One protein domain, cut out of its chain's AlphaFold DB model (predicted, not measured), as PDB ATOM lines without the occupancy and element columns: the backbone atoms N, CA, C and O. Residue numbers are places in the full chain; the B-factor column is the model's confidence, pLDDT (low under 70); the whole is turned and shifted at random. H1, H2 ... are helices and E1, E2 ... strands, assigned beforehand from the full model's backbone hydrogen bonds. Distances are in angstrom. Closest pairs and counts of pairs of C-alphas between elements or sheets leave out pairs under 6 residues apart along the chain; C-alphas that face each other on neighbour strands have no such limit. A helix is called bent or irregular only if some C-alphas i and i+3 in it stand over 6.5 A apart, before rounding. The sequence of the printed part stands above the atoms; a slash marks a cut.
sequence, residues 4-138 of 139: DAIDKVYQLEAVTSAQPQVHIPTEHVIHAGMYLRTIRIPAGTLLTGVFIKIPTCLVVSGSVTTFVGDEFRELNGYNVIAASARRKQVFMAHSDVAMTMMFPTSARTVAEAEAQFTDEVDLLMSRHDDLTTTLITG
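What this domain is: This is residues 4 to 138 of the 139 residues of an uncharacterized protein of Hyphomicrobiaceae bacterium (UniProt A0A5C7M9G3). One strongly twisted sheet of eight strands is folded over at one end, where the long hairpin E4 and E5 bends back on itself, and two helices cover the same face, H1 by E3 and E6 and H2 across E2 and E7. E8 extends the sheet beside E1. The printed part has 135 residues, in the order H1 E1 E2 E3 E4 E5 E6 E7 H2 E8; the class is mixed, helices and strands. The sheet is branched, with antiparallel neighbours except for the parallel pair E1 and E8. The whole is compact, with a radius of gyration of the C-alphas of 14.3 A and spans of 39 by 30 by 28 A.

How they stand to each other: E4, residues 56 to 68, has three neighbours. On one side is E5, residues 71 to 83, its hairpin partner, with N 62 and O 77 2.9 A apart. On the other side are E7, residues 97 to 104, beside residues 56 to 62, and E6, residues 90 to 93, beside residues 64 to 67; N 59 and O 100 are 2.8 A apart, and N 65 and O 92 2.9 A. E4 bends by 141 degrees at residue 65 and E5 by 136 degrees at residue 80. E3, residues 46 to 48, is an edge strand beside E6, with N 47 and O 91 2.8 A apart. E2, residues 34 to 41, is antiparallel to E7 at 166 degrees, with N 37 and O 101 2.9 A apart. E1, residues 26 to 31, forms a hairpin with E2, with N 29 and O 36 2.9 A apart. E8, residues 133 to 137, is parallel to E1 at 5 degrees, with N 30 and O 135 2.9 A apart. H1, residues 4 to 16, is on the sheet at a height of 9.0 A, slantwise to the strands; its closest C-alphas to E3 are Glu 13 and Thr 48, 6.1 A apart. H2, residues 110 to 117, is on the same face at a height of 9.5 A, across the strands at 88 degrees to E2 on the local plane; the closest C-alphas of the two are Tyr 35 and Ala 113, 6.7 A apart. H1 and H2 are apart. Every O i to N i+4 pair is within hydrogen-bond range in H1, and 3 of 4 in H2.

Where its parts are: H1 starts at C-alpha 4 (-40.974, -28.513, 37.977) and is 18.5 A long. E7 measures 23.5 A, E2 22.6 A and E1 16.2 A; the bent E4 and E5 measure 14.4 A and 15.0 A. E8 ends at C-alpha 137 (-23.001, -51.211, 9.391).

The domain as a whole: The C-alphas of Asp 4 and Gly 138, 42.3 A apart, are the two farthest apart. The printed part has no cut. The link from H2 to E8, residues 118 to 132, is long. The mean pLDDT of the printed part is 94.3, and residue 138 is under 70.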
ATOM      1  N   ASP A   4     -41.069 -29.971  38.138       94.25
ATOM      2  CA  ASP A   4     -40.974 -28.513  37.977       94.25
ATOM      3  C   ASP A   4     -39.859 -28.082  37.011       94.25
ATOM      4  O   ASP A   4     -40.006 -27.131  36.242       94.25
ATOM      5  N   ALA A   5     -38.704 -28.753  37.054       93.19
ATOM      6  CA  ALA A   5     -37.604 -28.448  36.149       93.19
ATOM      7  C   ALA A   5     -37.911 -28.866  34.708       93.19
ATOM      8  O   ALA A   5     -37.517 -28.172  33.775       93.19
ATOM      9  N   ILE A   6     -38.606 -29.987  34.521       94.94
ATOM     10  CA  ILE A   6     -39.057 -30.449  33.206       94.94
ATOM     11  C   ILE A   6     -40.114 -29.485  32.647       94.94
ATOM     12  O   ILE A   6     -39.997 -29.062  31.496       94.94
ATOM     13  N   ASP A   7     -41.069 -29.058  33.472       95.00
ATOM     14  CA  ASP A   7     -42.136 -28.126  33.096       95.00
ATOM     15  C   ASP A   7     -41.588 -26.768  32.647       95.00
ATOM     16  O   ASP A   7     -42.045 -26.216  31.646       95.00
ATOM     17  N   LYS A   8     -40.542 -26.255  33.308       94.44
ATOM     18  CA  LYS A   8     -39.836 -25.042  32.858       94.44
ATOM     19  C   LYS A   8     -39.287 -25.181  31.437       94.44
ATOM     20  O   LYS A   8     -39.322 -24.218  30.671       94.44
ATOM     21  N   VAL A   9     -38.788 -26.361  31.067       95.31
ATOM     22  CA  VAL A   9     -38.277 -26.599  29.710       95.31
ATOM     23  C   VAL A   9     -39.417 -26.689  28.696       95.31
ATOM     24  O   VAL A   9     -39.279 -26.132  27.612       95.31
ATOM     25  N   TYR A  10     -40.556 -27.303  29.038       95.81
ATOM     26  CA  TYR A  10     -41.747 -27.271  28.175       95.81
ATOM     27  C   TYR A  10     -42.276 -25.847  27.966       95.81
ATOM     28  O   TYR A  10     -42.629 -25.473  26.850       95.81
ATOM     29  N   GLN A  11     -42.291 -25.025  29.017       95.38
ATOM     30  CA  GLN A  11     -42.681 -23.618  28.909       95.38
ATOM     31  C   GLN A  11     -41.742 -22.840  27.983       95.38
ATOM     32  O   GLN A  11     -42.210 -22.067  27.149       95.38
ATOM     33  N   LEU A  12     -40.429 -23.065  28.093       95.12
ATOM     34  CA  LEU A  12     -39.456 -22.461  27.185       95.12
ATOM     35  C   LEU A  12     -39.675 -22.925  25.740       95.12
ATOM     36  O   LEU A  12     -39.734 -22.089  24.846       95.12
ATOM     37  N   GLU A  13     -39.853 -24.228  25.523       95.12
ATOM     38  CA  GLU A  13     -40.103 -24.825  24.204       95.12
ATOM     39  C   GLU A  13     -41.354 -24.242  23.526       95.12
ATOM     40  O   GLU A  13     -41.336 -23.934  22.331       95.12
ATOM     41  N   ALA A  14     -42.429 -24.010  24.286       95.31
ATOM     42  CA  ALA A  14     -43.644 -23.378  23.774       95.31
ATOM     43  C   ALA A  14     -43.399 -21.941  23.276       95.31
ATOM     44  O   ALA A  14     -44.010 -21.505  22.303       95.31
ATOM     45  N   VAL A  15     -42.486 -21.204  23.914       95.25
ATOM     46  CA  VAL A  15     -42.119 -19.844  23.493       95.25
ATOM     47  C   VAL A  15     -41.162 -19.874  22.297       95.25
ATOM     48  O   VAL A  15     -41.320 -19.093  21.356       95.25
ATOM     49  N   THR A  16     -40.169 -20.766  22.309       93.44
ATOM     50  CA  THR A  16     -39.124 -20.822  21.275       93.44
ATOM     51  C   THR A  16     -39.613 -21.437  19.971       93.44
ATOM     52  O   THR A  16     -39.134 -21.050  18.909       93.44
ATOM     53  N   SER A  17     -40.591 -22.344  20.013       92.31
ATOM     54  CA  SER A  17     -41.207 -22.928  18.810       92.31
ATOM     55  C   SER A  17     -41.965 -21.904  17.955       92.31
ATOM     56  O   SER A  17     -42.124 -22.106  16.754       92.31
ATOM     57  N   ALA A  18     -42.375 -20.773  18.539       93.44
ATOM     58  CA  ALA A  18     -42.994 -19.661  17.816       93.44
ATOM     59  C   ALA A  18     -41.982 -18.720  17.127       93.44
ATOM     60  O   ALA A  18     -42.385 -17.797  16.421       93.44
ATOM     61  N   GLN A  19     -40.678 -18.915  17.344       94.31
ATOM     62  CA  GLN A  19     -39.614 -18.127  16.714       94.31
ATOM     63  C   GLN A  19     -39.179 -18.744  15.371       94.31
ATOM     64  O   GLN A  19     -39.512 -19.900  15.091       94.31
ATOM     65  N   PRO A  20     -38.422 -18.018  14.524       93.75
ATOM     66  CA  PRO A  20     -37.797 -18.611  13.346       93.75
ATOM     67  C   PRO A  20     -36.926 -19.811  13.733       93.75
ATOM     68  O   PRO A  20     -36.009 -19.684  14.544       93.75
ATOM     69  N   GLN A  21     -37.223 -20.976  13.161       93.88
ATOM     70  CA  GLN A  21     -36.501 -22.204  13.476       93.88
ATOM     71  C   GLN A  21     -35.193 -22.277  12.687       93.88
ATOM     72  O   GLN A  21     -35.169 -22.066  11.473       93.88
ATOM     73  N   VAL A  22     -34.104 -22.599  13.385       93.12
ATOM     74  CA  VAL A  22     -32.814 -22.904  12.764       93.12
ATOM     75  C   VAL A  22     -32.830 -24.361  12.342       93.12
ATOM     76  O   VAL A  22     -33.099 -25.252  13.146       93.12
ATOM     77  N   HIS A  23     -32.539 -24.607  11.074       91.06
ATOM     78  CA  HIS A  23     -32.450 -25.959  10.558       91.06
ATOM     79  C   HIS A  23     -31.145 -26.631  11.011       91.06
ATOM     80  O   HIS A  23     -30.063 -26.075  10.820       91.06
ATOM     81  N   ILE A  24     -31.255 -27.819  11.614       93.81
ATOM     82  CA  ILE A  24     -30.127 -28.591  12.146       93.81
ATOM     83  C   ILE A  24     -30.301 -30.062  11.733       93.81
ATOM     84  O   ILE A  24     -31.039 -30.793  12.404       93.81
ATOM     85  N   PRO A  25     -29.622 -30.513  10.663       94.25
ATOM     86  CA  PRO A  25     -29.664 -31.908  10.247       94.25
ATOM     87  C   PRO A  25     -29.157 -32.842  11.343       94.25
ATOM     88  O   PRO A  25     -28.234 -32.504  12.095       94.25
ATOM     89  N   THR A  26     -29.739 -34.039  11.413       96.25
ATOM     90  CA  THR A  26     -29.249 -35.104  12.294       96.25
ATOM     91  C   THR A  26     -28.516 -36.170  11.480       96.25
ATOM     92  O   THR A  26     -29.002 -36.667  10.470       96.25
ATOM     93  N   GLU A  27     -27.329 -36.549  11.934       96.62
ATOM     94  CA  GLU A  27     -26.592 -37.709  11.434       96.62
ATOM     95  C   GLU A  27     -26.867 -38.899  12.361       96.62
ATOM     96  O   GLU A  27     -26.738 -38.776  13.582       96.62
ATOM     97  N   HIS A  28     -27.220 -40.053  11.805       97.06
ATOM     98  CA  HIS A  28     -27.541 -41.266  12.554       97.06
ATOM     99  C   HIS A  28     -26.547 -42.379  12.245       97.06
ATOM    100  O   HIS A  28     -26.219 -42.634  11.085       97.06
ATOM    101  N   VAL A  29     -26.123 -43.093  13.286       97.25
ATOM    102  CA  VAL A  29     -25.299 -44.297  13.158       97.25
ATOM    103  C   VAL A  29     -25.902 -45.411  14.004       97.25
ATOM    104  O   VAL A  29     -26.126 -45.222  15.198       97.25
ATOM    105  N   ILE A  30     -26.135 -46.574  13.395       96.50
ATOM    106  CA  ILE A  30     -26.441 -47.826  14.098       96.50
ATOM    107  C   ILE A  30     -25.304 -48.801  13.807       96.50
ATOM    108  O   ILE A  30     -25.118 -49.229  12.669       96.50
ATOM    109  N   HIS A  31     -24.519 -49.125  14.831       95.88
ATOM    110  CA  HIS A  31     -23.367 -50.013  14.693       95.88
ATOM    111  C   HIS A  31     -23.019 -50.679  16.024       95.88
ATOM    112  O   HIS A  31     -23.095 -50.038  17.070       95.88
ATOM    113  N   ALA A  32     -22.607 -51.951  15.986       94.25
ATOM    114  CA  ALA A  32     -22.099 -52.694  17.146       94.25
ATOM    115  C   ALA A  32     -23.009 -52.624  18.395       94.25
ATOM    116  O   ALA A  32     -22.535 -52.452  19.519       94.25
ATOM    117  N   GLY A  33     -24.328 -52.728  18.196       95.50
ATOM    118  CA  GLY A  33     -25.312 -52.658  19.284       95.50
ATOM    119  C   GLY A  33     -25.468 -51.266  19.906       95.50
ATOM    120  O   GLY A  33     -25.929 -51.148  21.040       95.50
ATOM    121  N   MET A  34     -25.075 -50.211  19.193       97.50
ATOM    122  CA  MET A  34     -25.183 -48.822  19.630       97.50
ATOM    123  C   MET A  34     -25.951 -48.002  18.603       97.50
ATOM    124  O   MET A  34     -25.760 -48.160  17.398       97.50
ATOM    125  N   TYR A  35     -26.767 -47.075  19.096       98.00
ATOM    126  CA  TYR A  35     -27.298 -45.985  18.293       98.00
ATOM    127  C   TYR A  35     -26.647 -44.683  18.723       98.00
ATOM    128  O   TYR A  35     -26.534 -44.390  19.917       98.00
ATOM    129  N   LEU A  36     -26.219 -43.914  17.732       98.25
ATOM    130  CA  LEU A  36     -25.646 -42.596  17.886       98.25
ATOM    131  C   LEU A  36     -26.451 -41.626  17.024       98.25
ATOM    132  O   LEU A  36     -26.785 -41.936  15.879       98.25
ATOM    133  N   ARG A  37     -26.710 -40.436  17.558       97.69
ATOM    134  CA  ARG A  37     -27.216 -39.300  16.786       97.69
ATOM    135  C   ARG A  37     -26.328 -38.090  17.007       97.69
ATOM    136  O   ARG A  37     -26.036 -37.765  18.159       97.69
ATOM    137  N   THR A  38     -25.931 -37.428  15.929       98.12
ATOM    138  CA  THR A  38     -25.084 -36.235  15.964       98.12
ATOM    139  C   THR A  38     -25.794 -35.057  15.324       98.12
ATOM    140  O   THR A  38     -26.396 -35.196  14.265       98.12
ATOM    141  N   ILE A  39     -25.699 -33.895  15.960       97.75
ATOM    142  CA  ILE A  39     -26.144 -32.611  15.417       97.75
ATOM    143  C   ILE A  39     -25.011 -31.589  15.504       97.75
ATOM    144  O   ILE A  39     -24.142 -31.678  16.377       97.75
ATOM    145  N   ARG A  40     -25.033 -30.605  14.604       97.75
ATOM    146  CA  ARG A  40     -24.104 -29.468  14.585       97.75
ATOM    147  C   ARG A  40     -24.909 -28.187  14.737       97.75
ATOM    148  O   ARG A  40     -25.616 -27.785  13.824       97.75
ATOM    149  N   ILE A  41     -24.835 -27.599  15.920       97.75
ATOM    150  CA  ILE A  41     -25.630 -26.450  16.334       97.75
ATOM    151  C   ILE A  41     -24.823 -25.180  16.040       97.75
ATOM    152  O   ILE A  41     -23.717 -25.060  16.572       97.75
ATOM    153  N   PRO A  42     -25.336 -24.239  15.230       98.06
ATOM    154  CA  PRO A  42     -24.661 -22.968  14.986       98.06
ATOM    155  C   PRO A  42     -24.584 -22.092  16.242       98.06
ATOM    156  O   PRO A  42     -25.508 -22.100  17.066       98.06
ATOM    157  N   ALA A  43     -23.536 -21.274  16.350       98.25
ATOM    158  CA  ALA A  43     -23.422 -20.262  17.401       98.25
ATOM    159  C   ALA A  43     -24.667 -19.357  17.478       98.25
ATOM    160  O   ALA A  43     -25.230 -18.953  16.461       98.25
ATOM    161  N   GLY A  44     -25.093 -19.019  18.697       97.56
ATOM    162  CA  GLY A  44     -26.282 -18.204  18.958       97.56
ATOM    163  C   GLY A  44     -27.607 -18.968  18.892       97.56
ATOM    164  O   GLY A  44     -28.664 -18.354  19.038       97.56
ATOM    165  N   THR A  45     -27.578 -20.289  18.691       97.62
ATOM    166  CA  THR A  45     -28.792 -21.110  18.623       97.62
ATOM    167  C   THR A  45     -29.173 -21.654  19.998       97.62
ATOM    168  O   THR A  45     -28.353 -22.249  20.704       97.62
ATOM    169  N   LEU A  46     -30.451 -21.498  20.350       96.69
ATOM    170  CA  LEU A  46     -31.081 -22.162  21.485       96.69
ATOM    171  C   LEU A  46     -31.764 -23.446  21.006       96.69
ATOM    172  O   LEU A  46     -32.629 -23.400  20.137       96.69
ATOM    173  N   LEU A  47     -31.401 -24.578  21.600       96.00
ATOM    174  CA  LEU A  47     -31.988 -25.884  21.325       96.00
ATOM    175  C   LEU A  47     -32.755 -26.383  22.553       96.00
ATOM    176  O   LEU A  47     -32.181 -26.497  23.639       96.00
ATOM    177  N   THR A  48     -34.020 -26.757  22.364       95.25
ATOM    178  CA  THR A  48     -34.780 -27.579  23.317       95.25
ATOM    179  C   THR A  48     -34.854 -29.018  22.816       95.25
ATOM    180  O   THR A  48     -35.103 -29.278  21.642       95.25
ATOM    181  N   GLY A  49     -34.582 -29.969  23.706       93.38
ATOM    182  CA  GLY A  49     -34.679 -31.394  23.409       93.38
ATOM    183  C   GLY A  49     -36.040 -31.975  23.786       93.38
ATOM    184  O   GLY A  49     -36.712 -31.484  24.695       93.38
ATOM    185  N   VAL A  50     -36.401 -33.089  23.153       96.25
ATOM    186  CA  VAL A  50     -37.498 -33.953  23.613       96.25
ATOM    187  C   VAL A  50     -37.223 -34.526  25.008       96.25
ATOM    188  O   VAL A  50     -36.084 -34.544  25.490       96.25
ATOM    189  N   PHE A  51     -38.264 -35.031  25.660       97.19
ATOM    190  CA  PHE A  51     -38.146 -35.779  26.900       97.19
ATOM    191  C   PHE A  51     -37.461 -37.131  26.661       97.19
ATOM    192  O   PHE A  51     -37.937 -37.971  25.896       97.19
ATOM    193  N   ILE A  52     -36.339 -37.361  27.345       97.25
ATOM    194  CA  ILE A  52     -35.550 -38.588  27.240       97.25
ATOM    195  C   ILE A  52     -35.826 -39.486  28.448       97.25
ATOM    196  O   ILE A  52     -35.517 -39.131  29.592       97.25
ATOM    197  N   LYS A  53     -36.373 -40.680  28.187       98.00
ATOM    198  CA  LYS A  53     -36.815 -41.650  29.208       98.00
ATOM    199  C   LYS A  53     -35.742 -42.659  29.637       98.00
ATOM    200  O   LYS A  53     -35.933 -43.342  30.637       98.00
ATOM    201  N   ILE A  54     -34.602 -42.716  28.942       98.31
ATOM    202  CA  ILE A  54     -33.501 -43.663  29.210       98.31
ATOM    203  C   ILE A  54     -32.175 -42.946  29.527       98.31
ATOM    204  O   ILE A  54     -31.989 -41.786  29.137       98.31
ATOM    205  N   PRO A  55     -31.230 -43.598  30.233       98.06
ATOM    206  CA  PRO A  55     -29.883 -43.058  30.380       98.06
ATOM    207  C   PRO A  55     -29.129 -43.113  29.045       98.06
ATOM    208  O   PRO A  55     -29.301 -44.046  28.261       98.06
ATOM    209  N   THR A  56     -28.278 -42.122  28.786       98.25
ATOM    210  CA  THR A  56     -27.454 -42.053  27.569       98.25
ATOM    211  C   THR A  56     -26.065 -41.505  27.896       98.25
ATOM    212  O   THR A  56     -25.862 -40.886  28.942       98.25
ATOM    213  N   CYS A  57     -25.123 -41.644  26.969       98.38
ATOM    214  CA  CYS A  57     -23.918 -40.818  26.943       98.38
ATOM    215  C   CYS A  57     -24.133 -39.639  25.993       98.38
ATOM    216  O   CYS A  57     -24.820 -39.767  24.978       98.38
ATOM    217  N   LEU A  58     -23.572 -38.486  26.340       98.06
ATOM    218  CA  LEU A  58     -23.601 -37.285  25.517       98.06
ATOM    219  C   LEU A  58     -22.183 -36.738  25.381       98.06
ATOM    220  O   LEU A  58     -21.527 -36.456  26.381       98.06
ATOM    221  N   VAL A  59     -21.728 -36.577  24.147       98.56
ATOM    222  CA  VAL A  59     -20.509 -35.847  23.814       98.56
ATOM    223  C   VAL A  59     -20.906 -34.450  23.365       98.56
ATOM    224  O   VAL A  59     -21.777 -34.306  22.509       98.56
ATOM    225  N   VAL A  60     -20.266 -33.434  23.932       98.31
ATOM    226  CA  VAL A  60     -20.446 -32.027  23.564       98.31
ATOM    227  C   VAL A  60     -19.080 -31.447  23.229       98.31
ATOM    228  O   VAL A  60     -18.176 -31.478  24.062       98.31
ATOM    229  N   SER A  61     -18.931 -30.923  22.015       98.69
ATOM    230  CA  SER A  61     -17.704 -30.293  21.533       98.69
ATOM    231  C   SER A  61     -17.999 -28.867  21.081       98.69
ATOM    232  O   SER A  61     -18.580 -28.672  20.016       98.69
ATOM    233  N   GLY A  62     -17.598 -27.885  21.885       98.31
ATOM    234  CA  GLY A  62     -17.837 -26.458  21.660       98.31
ATOM    235  C   GLY A  62     -18.041 -25.707  22.979       98.31
ATOM    236  O   GLY A  62     -17.673 -26.208  24.042       98.31
ATOM    237  N   SER A  63     -18.611 -24.506  22.915       98.50
ATOM    238  CA  SER A  63     -19.022 -23.724  24.085       98.50
ATOM    239  C   SER A  63     -20.546 -23.640  24.150       98.50
ATOM    240  O   SER A  63     -21.190 -23.189  23.202       98.50
ATOM    241  N   VAL A  64     -21.135 -24.104  25.255       98.31
ATOM    242  CA  VAL A  64     -22.589 -24.153  25.446       98.31
ATOM    243  C   VAL A  64     -22.957 -23.931  26.910       98.31
ATOM    244  O   VAL A  64     -22.271 -24.408  27.814       98.31
ATOM    245  N   THR A  65     -24.082 -23.266  27.159       97.94
ATOM    246  CA  THR A  65     -24.751 -23.300  28.467       97.94
ATOM    247  C   THR A  65     -25.907 -24.287  28.415       97.94
ATOM    248  O   THR A  65     -26.730 -24.232  27.505       97.94
ATOM    249  N   THR A  66     -25.997 -25.181  29.393       95.38
ATOM    250  CA  THR A  66     -27.049 -26.198  29.469       95.38
ATOM    251  C   THR A  66     -27.771 -26.194  30.807       95.38
ATOM    252  O   THR A  66     -27.180 -25.866  31.833       95.38
ATOM    253  N   PHE A  67     -29.056 -26.546  30.797       91.75
ATOM    254  CA  PHE A  67     -29.882 -26.637  32.000       91.75
ATOM    255  C   PHE A  67     -29.859 -28.059  32.582       91.75
ATOM    256  O   PHE A  67     -30.375 -29.005  31.976       91.75
ATOM    257  N   VAL A  68     -29.266 -28.217  33.767       81.69
ATOM    258  CA  VAL A  68     -29.086 -29.510  34.445       81.69
ATOM    259  C   VAL A  68     -29.687 -29.444  35.840       81.69
ATOM    260  O   VAL A  68     -29.215 -28.702  36.694       81.69
ATOM    261  N   GLY A  69     -30.704 -30.275  36.088       74.88
ATOM    262  CA  GLY A  69     -31.438 -30.228  37.351       74.88
ATOM    263  C   GLY A  69     -32.259 -28.947  37.409       74.88
ATOM    264  O   GLY A  69     -33.287 -28.866  36.750       74.88
ATOM    265  N   ASP A  70     -31.785 -27.972  38.166       79.12
ATOM    266  CA  ASP A  70     -32.381 -26.664  38.421       79.12
ATOM    267  C   ASP A  70     -31.414 -25.497  38.154       79.12
ATOM    268  O   ASP A  70     -31.772 -24.336  38.363       79.12
ATOM    269  N   GLU A  71     -30.223 -25.784  37.625       87.25
ATOM    270  CA  GLU A  71     -29.169 -24.801  37.389       87.25
ATOM    271  C   GLU A  71     -28.682 -24.816  35.939       87.25
ATOM    272  O   GLU A  71     -28.659 -25.846  35.258       87.25
ATOM    273  N   PHE A  72     -28.229 -23.654  35.472       91.19
ATOM    274  CA  PHE A  72     -27.480 -23.557  34.228       91.19
ATOM    275  C   PHE A  72     -26.000 -23.835  34.479       91.19
ATOM    276  O   PHE A  72     -25.404 -23.308  35.416       91.19
ATOM    277  N   ARG A  73     -25.396 -24.651  33.617       93.94
ATOM    278  CA  ARG A  73     -23.970 -24.977  33.644       93.94
ATOM    279  C   ARG A  73     -23.329 -24.676  32.308       93.94
ATOM    280  O   ARG A  73     -23.896 -24.975  31.260       93.94
ATOM    281  N   GLU A  74     -22.129 -24.119  32.359       96.94
ATOM    282  CA  GLU A  74     -21.302 -23.914  31.177       96.94
ATOM    283  C   GLU A  74     -20.458 -25.155  30.891       96.94
ATOM    284  O   GLU A  74     -19.840 -25.732  31.787       96.94
ATOM    285  N   LEU A  75     -20.424 -25.547  29.623       96.81
ATOM    286  CA  LEU A  75     -19.570 -26.593  29.090       96.81
ATOM    287  C   LEU A  75     -18.719 -25.973  27.988       96.81
ATOM    288  O   LEU A  75     -19.249 -25.417  27.028       96.81
ATOM    289  N   ASN A  76     -17.401 -26.073  28.130       98.00
ATOM    290  CA  ASN A  76     -16.438 -25.524  27.182       98.00
ATOM    291  C   ASN A  76     -15.489 -26.625  26.702       98.00
ATOM    292  O   ASN A  76     -15.074 -27.479  27.487       98.00
ATOM    293  N   GLY A  77     -15.132 -26.604  25.419       98.06
ATOM    294  CA  GLY A  77     -14.239 -27.595  24.820       98.06
ATOM    295  C   GLY A  77     -14.935 -28.935  24.582       98.06
ATOM    296  O   GLY A  77     -16.055 -28.970  24.084       98.06
ATOM    297  N   TYR A  78     -14.261 -30.039  24.909       98.50
ATOM    298  CA  TYR A  78     -14.749 -31.401  24.680       98.50
ATOM    299  C   TYR A  78     -15.182 -32.052  25.995       98.50
ATOM    300  O   TYR A  78     -14.366 -32.261  26.891       98.50
ATOM    301  N   ASN A  79     -16.464 -32.391  26.104       98.25
ATOM    302  CA  ASN A  79     -17.080 -32.921  27.315       98.25
ATOM    303  C   ASN A  79     -17.774 -34.249  27.013       98.25
ATOM    304  O   ASN A  79     -18.520 -34.353  26.040       98.25
ATOM    305  N   VAL A  80     -17.564 -35.247  27.874       98.06
ATOM    306  CA  VAL A  80     -18.260 -36.542  27.827       98.06
ATOM    307  C   VAL A  80     -19.090 -36.675  29.094       98.06
ATOM    308  O   VAL A  80     -18.560 -36.628  30.202       98.06
ATOM    309  N   ILE A  81     -20.401 -36.807  28.929       95.44
ATOM    310  CA  ILE A  81     -21.373 -36.667  30.009       95.44
ATOM    311  C   ILE A  81     -22.212 -37.938  30.096       95.44
ATOM    312  O   ILE A  81     -22.856 -38.343  29.126       95.44
ATOM    313  N   ALA A  82     -22.248 -38.538  31.284       96.19
ATOM    314  CA  ALA A  82     -23.240 -39.547  31.626       96.19
ATOM    315  C   ALA A  82     -24.571 -38.844  31.933       96.19
ATOM    316  O   ALA A  82     -24.732 -38.216  32.981       96.19
ATOM    317  N   ALA A  83     -25.521 -38.911  31.002       94.75
ATOM    318  CA  ALA A  83     -26.796 -38.222  31.111       94.75
ATOM    319  C   ALA A  83     -27.869 -39.170  31.662       94.75
ATOM    320  O   ALA A  83     -28.212 -40.184  31.052       94.75
ATOM    321  N   SER A  84     -28.416 -38.825  32.828       94.62
ATOM    322  CA  SER A  84     -29.446 -39.627  33.497       94.62
ATOM    323  C   SER A  84     -30.757 -39.672  32.705       94.62
ATOM    324  O   SER A  84     -31.080 -38.750  31.955       94.62
ATOM    325  N   ALA A  85     -31.538 -40.733  32.901       96.31
ATOM    326  CA  ALA A  85     -32.912 -40.820  32.408       96.31
ATOM    327  C   ALA A  85     -33.815 -39.711  32.987       96.31
ATOM    328  O   ALA A  85     -33.455 -39.047  33.964       96.31
ATOM    329  N   ARG A  86     -35.019 -39.563  32.415       95.81
ATOM    330  CA  ARG A  86     -36.064 -38.625  32.856       95.81
ATOM    331  C   ARG A  86     -35.551 -37.182  32.861       95.81
ATOM    332  O   ARG A  86     -35.385 -36.540  33.908       95.81
ATOM    333  N   ARG A  87     -35.257 -36.690  31.659       95.44
ATOM    334  CA  ARG A  87     -34.754 -35.331  31.441       95.44
ATOM    335  C   ARG A  87     -35.337 -34.705  30.179       95.44
ATOM    336  O   ARG A  87     -35.507 -35.392  29.180       95.44
ATOM    337  N   LYS A  88     -35.537 -33.392  30.224       94.94
ATOM    338  CA  LYS A  88     -35.728 -32.520  29.061       94.94
ATOM    339  C   LYS A  88     -34.625 -31.468  29.123       94.94
ATOM    340  O   LYS A  88     -34.265 -31.036  30.216       94.94
ATOM    341  N   GLN A  89     -33.977 -31.159  28.008       94.50
ATOM    342  CA  GLN A  89     -32.724 -30.394  28.026       94.50
ATOM    343  C   GLN A  89     -32.837 -29.110  27.218       94.50
ATOM    344  O   GLN A  89     -33.576 -29.043  26.240       94.50
ATOM    345  N   VAL A  90     -32.062 -28.120  27.648       95.81
ATOM    346  CA  VAL A  90     -31.884 -26.838  26.973       95.81
ATOM    347  C   VAL A  90     -30.396 -26.651  26.739       95.81
ATOM    348  O   VAL A  90     -29.600 -26.925  27.643       95.81
ATOM    349  N   PHE A  91     -30.031 -26.183  25.552       97.00
ATOM    350  CA  PHE A  91     -28.664 -25.833  25.185       97.00
ATOM    351  C   PHE A  91     -28.656 -24.470  24.499       97.00
ATOM    352  O   PHE A  91     -29.326 -24.294  23.488       97.00
ATOM    353  N   MET A  92     -27.896 -23.518  25.032       97.69
ATOM    354  CA  MET A  92     -27.587 -22.251  24.373       97.69
ATOM    355  C   MET A  92     -26.159 -22.316  23.841       97.69
ATOM    356  O   MET A  92     -25.215 -22.339  24.634       97.69
ATOM    357  N   ALA A  93     -26.005 -22.391  22.521       98.31
ATOM    358  CA  ALA A  93     -24.708 -22.505  21.867       98.31
ATOM    359  C   ALA A  93     -24.012 -21.136  21.789       98.31
ATOM    360  O   ALA A  93     -24.518 -20.209  21.160       98.31
ATOM    361  N   HIS A  94     -22.832 -21.011  22.399       98.38
ATOM    362  CA  HIS A  94     -22.007 -19.790  22.359       98.38
ATOM    363  C   HIS A  94     -20.963 -19.820  21.239       98.38
ATOM    364  O   HIS A  94     -20.438 -18.785  20.838       98.38
ATOM    365  N   SER A  95     -20.674 -21.011  20.719       98.38
ATOM    366  CA  SER A  95     -19.910 -21.256  19.496       98.38
ATOM    367  C   SER A  95     -20.688 -22.218  18.603       98.38
ATOM    368  O   SER A  95     -21.751 -22.692  18.991       98.38
ATOM    369  N   ASP A  96     -20.138 -22.585  17.449       98.38
ATOM    370  CA  ASP A  96     -20.598 -23.803  16.788       98.38
ATOM    371  C   ASP A  96     -20.318 -24.996  17.717       98.38
ATOM    372  O   ASP A  96     -19.226 -25.105  18.290       98.38
ATOM    373  N   VAL A  97     -21.317 -25.858  17.913       98.62
ATOM    374  CA  VAL A  97     -21.257 -26.998  18.836       98.62
ATOM    375  C   VAL A  97     -21.623 -28.274  18.094       98.62
ATOM    376  O   VAL A  97     -22.699 -28.380  17.514       98.62
ATOM    377  N   ALA A  98     -20.764 -29.287  18.166       98.62
ATOM    378  CA  ALA A  98     -21.135 -30.646  17.790       98.62
ATOM    379  C   ALA A  98     -21.626 -31.405  19.028       98.62
ATOM    380  O   ALA A  98     -20.958 -31.409  20.066       98.62
ATOM    381  N   MET A  99     -22.780 -32.057  18.918       98.38
ATOM    382  CA  MET A  99     -23.352 -32.871  19.986       98.38
ATOM    383  C   MET A  99     -23.669 -34.265  19.476       98.38
ATOM    384  O   MET A  99     -24.441 -34.398  18.532       98.38
ATOM    385  N   THR A 100     -23.138 -35.290  20.139       98.69
ATOM    386  CA  THR A 100     -23.446 -36.692  19.842       98.69
ATOM    387  C   THR A 100     -24.065 -37.353  21.059       98.69
ATOM    388  O   THR A 100     -23.415 -37.489  22.094       98.69
ATOM    389  N   MET A 101     -25.312 -37.795  20.942       98.44
ATOM    390  CA  MET A 101     -25.958 -38.639  21.946       98.44
ATOM    391  C   MET A 101     -25.837 -40.099  21.527       98.44
ATOM    392  O   MET A 101     -26.091 -40.416  20.367       98.44
ATOM    393  N   MET A 102     -25.518 -40.990  22.464       98.56
ATOM    394  CA  MET A 102     -25.510 -42.425  22.198       98.56
ATOM    395  C   MET A 102     -26.035 -43.279  23.344       98.56
ATOM    396  O   MET A 102     -25.914 -42.921  24.518       98.56
ATOM    397  N   PHE A 103     -26.590 -44.435  22.993       98.69
ATOM    398  CA  PHE A 103     -27.011 -45.456  23.948       98.69
ATOM    399  C   PHE A 103     -27.008 -46.861  23.311       98.69
ATOM    400  O   PHE A 103     -27.075 -46.977  22.082       98.69
ATOM    401  N   PRO A 104     -26.917 -47.928  24.127       98.19
ATOM    402  CA  PRO A 104     -27.019 -49.304  23.644       98.19
ATOM    403  C   PRO A 104     -28.403 -49.612  23.075       98.19
ATOM    404  O   PRO A 104     -29.412 -49.284  23.692       98.19
ATOM    405  N   THR A 105     -28.467 -50.286  21.931       97.44
ATOM    406  CA  THR A 105     -29.727 -50.643  21.275       97.44
ATOM    407  C   THR A 105     -29.634 -51.970  20.528       97.44
ATOM    408  O   THR A 105     -28.571 -52.370  20.056       97.44
ATOM    409  N   SER A 106     -30.781 -52.623  20.359       95.69
ATOM    410  CA  SER A 106     -30.987 -53.706  19.392       95.69
ATOM    411  C   SER A 106     -31.828 -53.268  18.183       95.69
ATOM    412  O   SER A 106     -32.307 -54.124  17.439       95.69
ATOM    413  N   ALA A 107     -32.082 -51.964  18.025       95.69
ATOM    414  CA  ALA A 107     -32.844 -51.421  16.905       95.69
ATOM    415  C   ALA A 107     -32.135 -51.688  15.574       95.69
ATOM    416  O   ALA A 107     -30.911 -51.605  15.480       95.69
ATOM    417  N   ARG A 108     -32.925 -51.960  14.537       93.12
ATOM    418  CA  ARG A 108     -32.456 -52.130  13.154       93.12
ATOM    419  C   ARG A 108     -32.801 -50.935  12.280       93.12
ATOM    420  O   ARG A 108     -32.313 -50.828  11.161       93.12
ATOM    421  N   THR A 109     -33.636 -50.034  12.786       93.75
ATOM    422  CA  THR A 109     -34.012 -48.797  12.106       93.75
ATOM    423  C   THR A 109     -33.846 -47.594  13.028       93.75
ATOM    424  O   THR A 109     -33.908 -47.707  14.254       93.75
ATOM    425  N   VAL A 110     -33.667 -46.412  12.434       95.06
ATOM    426  CA  VAL A 110     -33.623 -45.148  13.185       95.06
ATOM    427  C   VAL A 110     -34.932 -44.922  13.942       95.06
ATOM    428  O   VAL A 110     -34.899 -44.561  15.113       95.06
ATOM    429  N   ALA A 111     -36.079 -45.207  13.318       94.81
ATOM    430  CA  ALA A 111     -37.387 -45.035  13.944       94.81
ATOM    431  C   ALA A 111     -37.554 -45.896  15.211       94.81
ATOM    432  O   ALA A 111     -38.058 -45.406  16.223       94.81
ATOM    433  N   GLU A 112     -37.090 -47.152  15.177       96.31
ATOM    434  CA  GLU A 112     -37.059 -48.031  16.353       96.31
ATOM    435  C   GLU A 112     -36.140 -47.482  17.448       96.31
ATOM    436  O   GLU A 112     -36.523 -47.471  18.617       96.31
ATOM    437  N   ALA A 113     -34.942 -47.009  17.088       97.06
ATOM    438  CA  ALA A 113     -34.009 -46.426  18.050       97.06
ATOM    439  C   ALA A 113     -34.587 -45.154  18.693       97.06
ATOM    440  O   ALA A 113     -34.493 -44.968  19.905       97.06
ATOM    441  N   GLU A 114     -35.242 -44.292  17.916       97.31
ATOM    442  CA  GLU A 114     -35.887 -43.084  18.430       97.31
ATOM    443  C   GLU A 114     -36.986 -43.386  19.449       97.31
ATOM    444  O   GLU A 114     -36.993 -42.802  20.536       97.31
ATOM    445  N   ALA A 115     -37.844 -44.365  19.155       97.62
ATOM    446  CA  ALA A 115     -38.911 -44.794  20.057       97.62
ATOM    447  C   ALA A 115     -38.398 -45.395  21.383       97.62
ATOM    448  O   ALA A 115     -39.126 -45.443  22.381       97.62
ATOM    449  N   GLN A 116     -37.138 -45.844  21.431       98.12
ATOM    450  CA  GLN A 116     -36.534 -46.341  22.670       98.12
ATOM    451  C   GLN A 116     -36.190 -45.215  23.642       98.12
ATOM    452  O   GLN A 116     -36.377 -45.390  24.847       98.12
ATOM    453  N   PHE A 117     -35.706 -44.065  23.160       97.88
ATOM    454  CA  PHE A 117     -35.239 -43.003  24.055       97.88
ATOM    455  C   PHE A 117     -36.292 -41.940  24.366       97.88
ATOM    456  O   PHE A 117     -36.150 -41.252  25.376       97.88
ATOM    457  N   THR A 118     -37.348 -41.814  23.560       98.06
ATOM    458  CA  THR A 118     -38.436 -40.854  23.792       98.06
ATOM    459  C   THR A 118     -39.785 -41.411  23.340       98.06
ATOM    460  O   THR A 118     -39.841 -42.279  22.473       98.06
ATOM    461  N   ASP A 119     -40.867 -40.915  23.939       97.19
ATOM    462  CA  ASP A 119     -42.238 -41.103  23.443       97.19
ATOM    463  C   ASP A 119     -42.694 -39.918  22.570       97.19
ATOM    464  O   ASP A 119     -43.701 -40.001  21.878       97.19
ATOM    465  N   GLU A 120     -41.922 -38.827  22.542       96.19
ATOM    466  CA  GLU A 120     -42.206 -37.597  21.791       96.19
ATOM    467  C   GLU A 120     -41.599 -37.643  20.384       96.19
ATOM    468  O   GLU A 120     -41.048 -36.663  19.881       96.19
ATOM    469  N   VAL A 121     -41.630 -38.815  19.754       93.94
ATOM    470  CA  VAL A 121     -40.885 -39.062  18.518       93.94
ATOM    471  C   VAL A 121     -41.277 -38.114  17.381       93.94
ATOM    472  O   VAL A 121     -40.421 -37.736  16.589       93.94
ATOM    473  N   ASP A 122     -42.530 -37.669  17.334       92.62
ATOM    474  CA  ASP A 122     -43.039 -36.769  16.292       92.62
ATOM    475  C   ASP A 122     -42.516 -35.328  16.421       92.62
ATOM    476  O   ASP A 122     -42.557 -34.566  15.453       92.62
ATOM    477  N   LEU A 123     -41.973 -34.964  17.591       91.88
ATOM    478  CA  LEU A 123     -41.321 -33.672  17.832       91.88
ATOM    479  C   LEU A 123     -39.853 -33.657  17.380       91.88
ATOM    480  O   LEU A 123     -39.210 -32.608  17.385       91.88
ATOM    481  N   LEU A 124     -39.289 -34.809  17.007       92.12
ATOM    482  CA  LEU A 124     -37.905 -34.883  16.564       92.12
ATOM    483  C   LEU A 124     -37.744 -34.230  15.190       92.12
ATOM    484  O   LEU A 124     -38.296 -34.705  14.200       92.12
ATOM    485  N   MET A 125     -36.893 -33.204  15.105       85.69
ATOM    486  CA  MET A 125     -36.552 -32.563  13.826       85.69
ATOM    487  C   MET A 125     -35.984 -33.552  12.796       85.69
ATOM    488  O   MET A 125     -36.220 -33.380  11.607       85.69
ATOM    489  N   SER A 126     -35.321 -34.626  13.247       83.88
ATOM    490  CA  SER A 126     -34.810 -35.706  12.387       83.88
ATOM    491  C   SER A 126     -35.890 -36.430  11.574       83.88
ATOM    492  O   SER A 126     -35.565 -37.090  10.596       83.88
ATOM    493  N   ARG A 127     -37.172 -36.320  11.950       82.31
ATOM    494  CA  ARG A 127     -38.285 -36.937  11.210       82.31
ATOM    495  C   ARG A 127     -38.877 -36.067  10.113       82.31
ATOM    496  O   ARG A 127     -39.650 -36.566   9.304       82.31
ATOM    497  N   HIS A 128     -38.528 -34.787  10.098       76.19
ATOM    498  CA  HIS A 128     -39.069 -33.804   9.160       76.19
ATOM    499  C   HIS A 128     -38.017 -33.350   8.143       76.19
ATOM    500  O   HIS A 128     -38.213 -32.337   7.476       76.19
ATOM    501  N   ASP A 129     -36.890 -34.067   8.056       73.50
ATOM    502  CA  ASP A 129     -35.709 -33.635   7.318       73.50
ATOM    503  C   ASP A 129     -35.156 -34.708   6.368       73.50
ATOM    504  O   ASP A 129     -34.591 -35.718   6.799       73.50
ATOM    505  N   ASP A 130     -35.242 -34.418   5.068       72.50
ATOM    506  CA  ASP A 130     -34.680 -35.229   3.983       72.50
ATOM    507  C   ASP A 130     -33.137 -35.162   3.915       72.50
ATOM    508  O   ASP A 130     -32.515 -35.963   3.217       72.50
ATOM    509  N   LEU A 131     -32.495 -34.227   4.629       75.44
ATOM    510  CA  LEU A 131     -31.032 -34.066   4.683       75.44
ATOM    511  C   LEU A 131     -30.360 -34.968   5.731       75.44
ATOM    512  O   LEU A 131     -29.133 -34.982   5.874       75.44
ATOM    513  N   THR A 132     -31.162 -35.746   6.450       83.31
ATOM    514  CA  THR A 132     -30.720 -36.700   7.461       83.31
ATOM    515  C   THR A 132     -29.881 -37.815   6.831       83.31
ATOM    516  O   THR A 132     -30.334 -38.546   5.951       83.31
ATOM    517  N   THR A 133     -28.650 -38.006   7.312       86.75
ATOM    518  CA  THR A 133     -27.789 -39.111   6.859       86.75
ATOM    519  C   THR A 133     -27.881 -40.280   7.832       86.75
ATOM    520  O   THR A 133     -27.717 -40.097   9.036       86.75
ATOM    521  N   THR A 134     -28.102 -41.492   7.318       88.81
ATOM    522  CA  THR A 134     -28.157 -42.724   8.120       88.81
ATOM    523  C   THR A 134     -27.083 -43.705   7.670       88.81
ATOM    524  O   THR A 134     -27.033 -44.088   6.502       88.81
ATOM    525  N   LEU A 135     -26.252 -44.147   8.613       89.94
ATOM    526  CA  LEU A 135     -25.261 -45.198   8.415       89.94
ATOM    527  C   LEU A 135     -25.597 -46.404   9.299       89.94
ATOM    528  O   LEU A 135     -25.631 -46.294  10.524       89.94
ATOM    529  N   ILE A 136     -25.808 -47.562   8.677       89.06
ATOM    530  CA  ILE A 136     -26.015 -48.839   9.367       89.06
ATOM    531  C   ILE A 136     -24.945 -49.800   8.864       89.06
ATOM    532  O   ILE A 136     -24.838 -50.023   7.659       89.06
ATOM    533  N   THR A 137     -24.114 -50.325   9.763       83.00
ATOM    534  CA  THR A 137     -23.001 -51.211   9.391       83.00
ATOM    535  C   THR A 137     -22.862 -52.377  10.363       83.00
ATOM    536  O   THR A 137     -23.053 -52.213  11.568       83.00
ATOM    537  N   GLY A 138     -22.448 -53.539   9.845       67.19
ATOM    538  CA  GLY A 138     -22.076 -54.701  10.663       67.19
ATOM    539  C   GLY A 138     -23.250 -55.389  11.359       67.19
ATOM    540  O   GLY A 138     -23.192 -55.580  12.572       67.19
TER     541      GLY A 138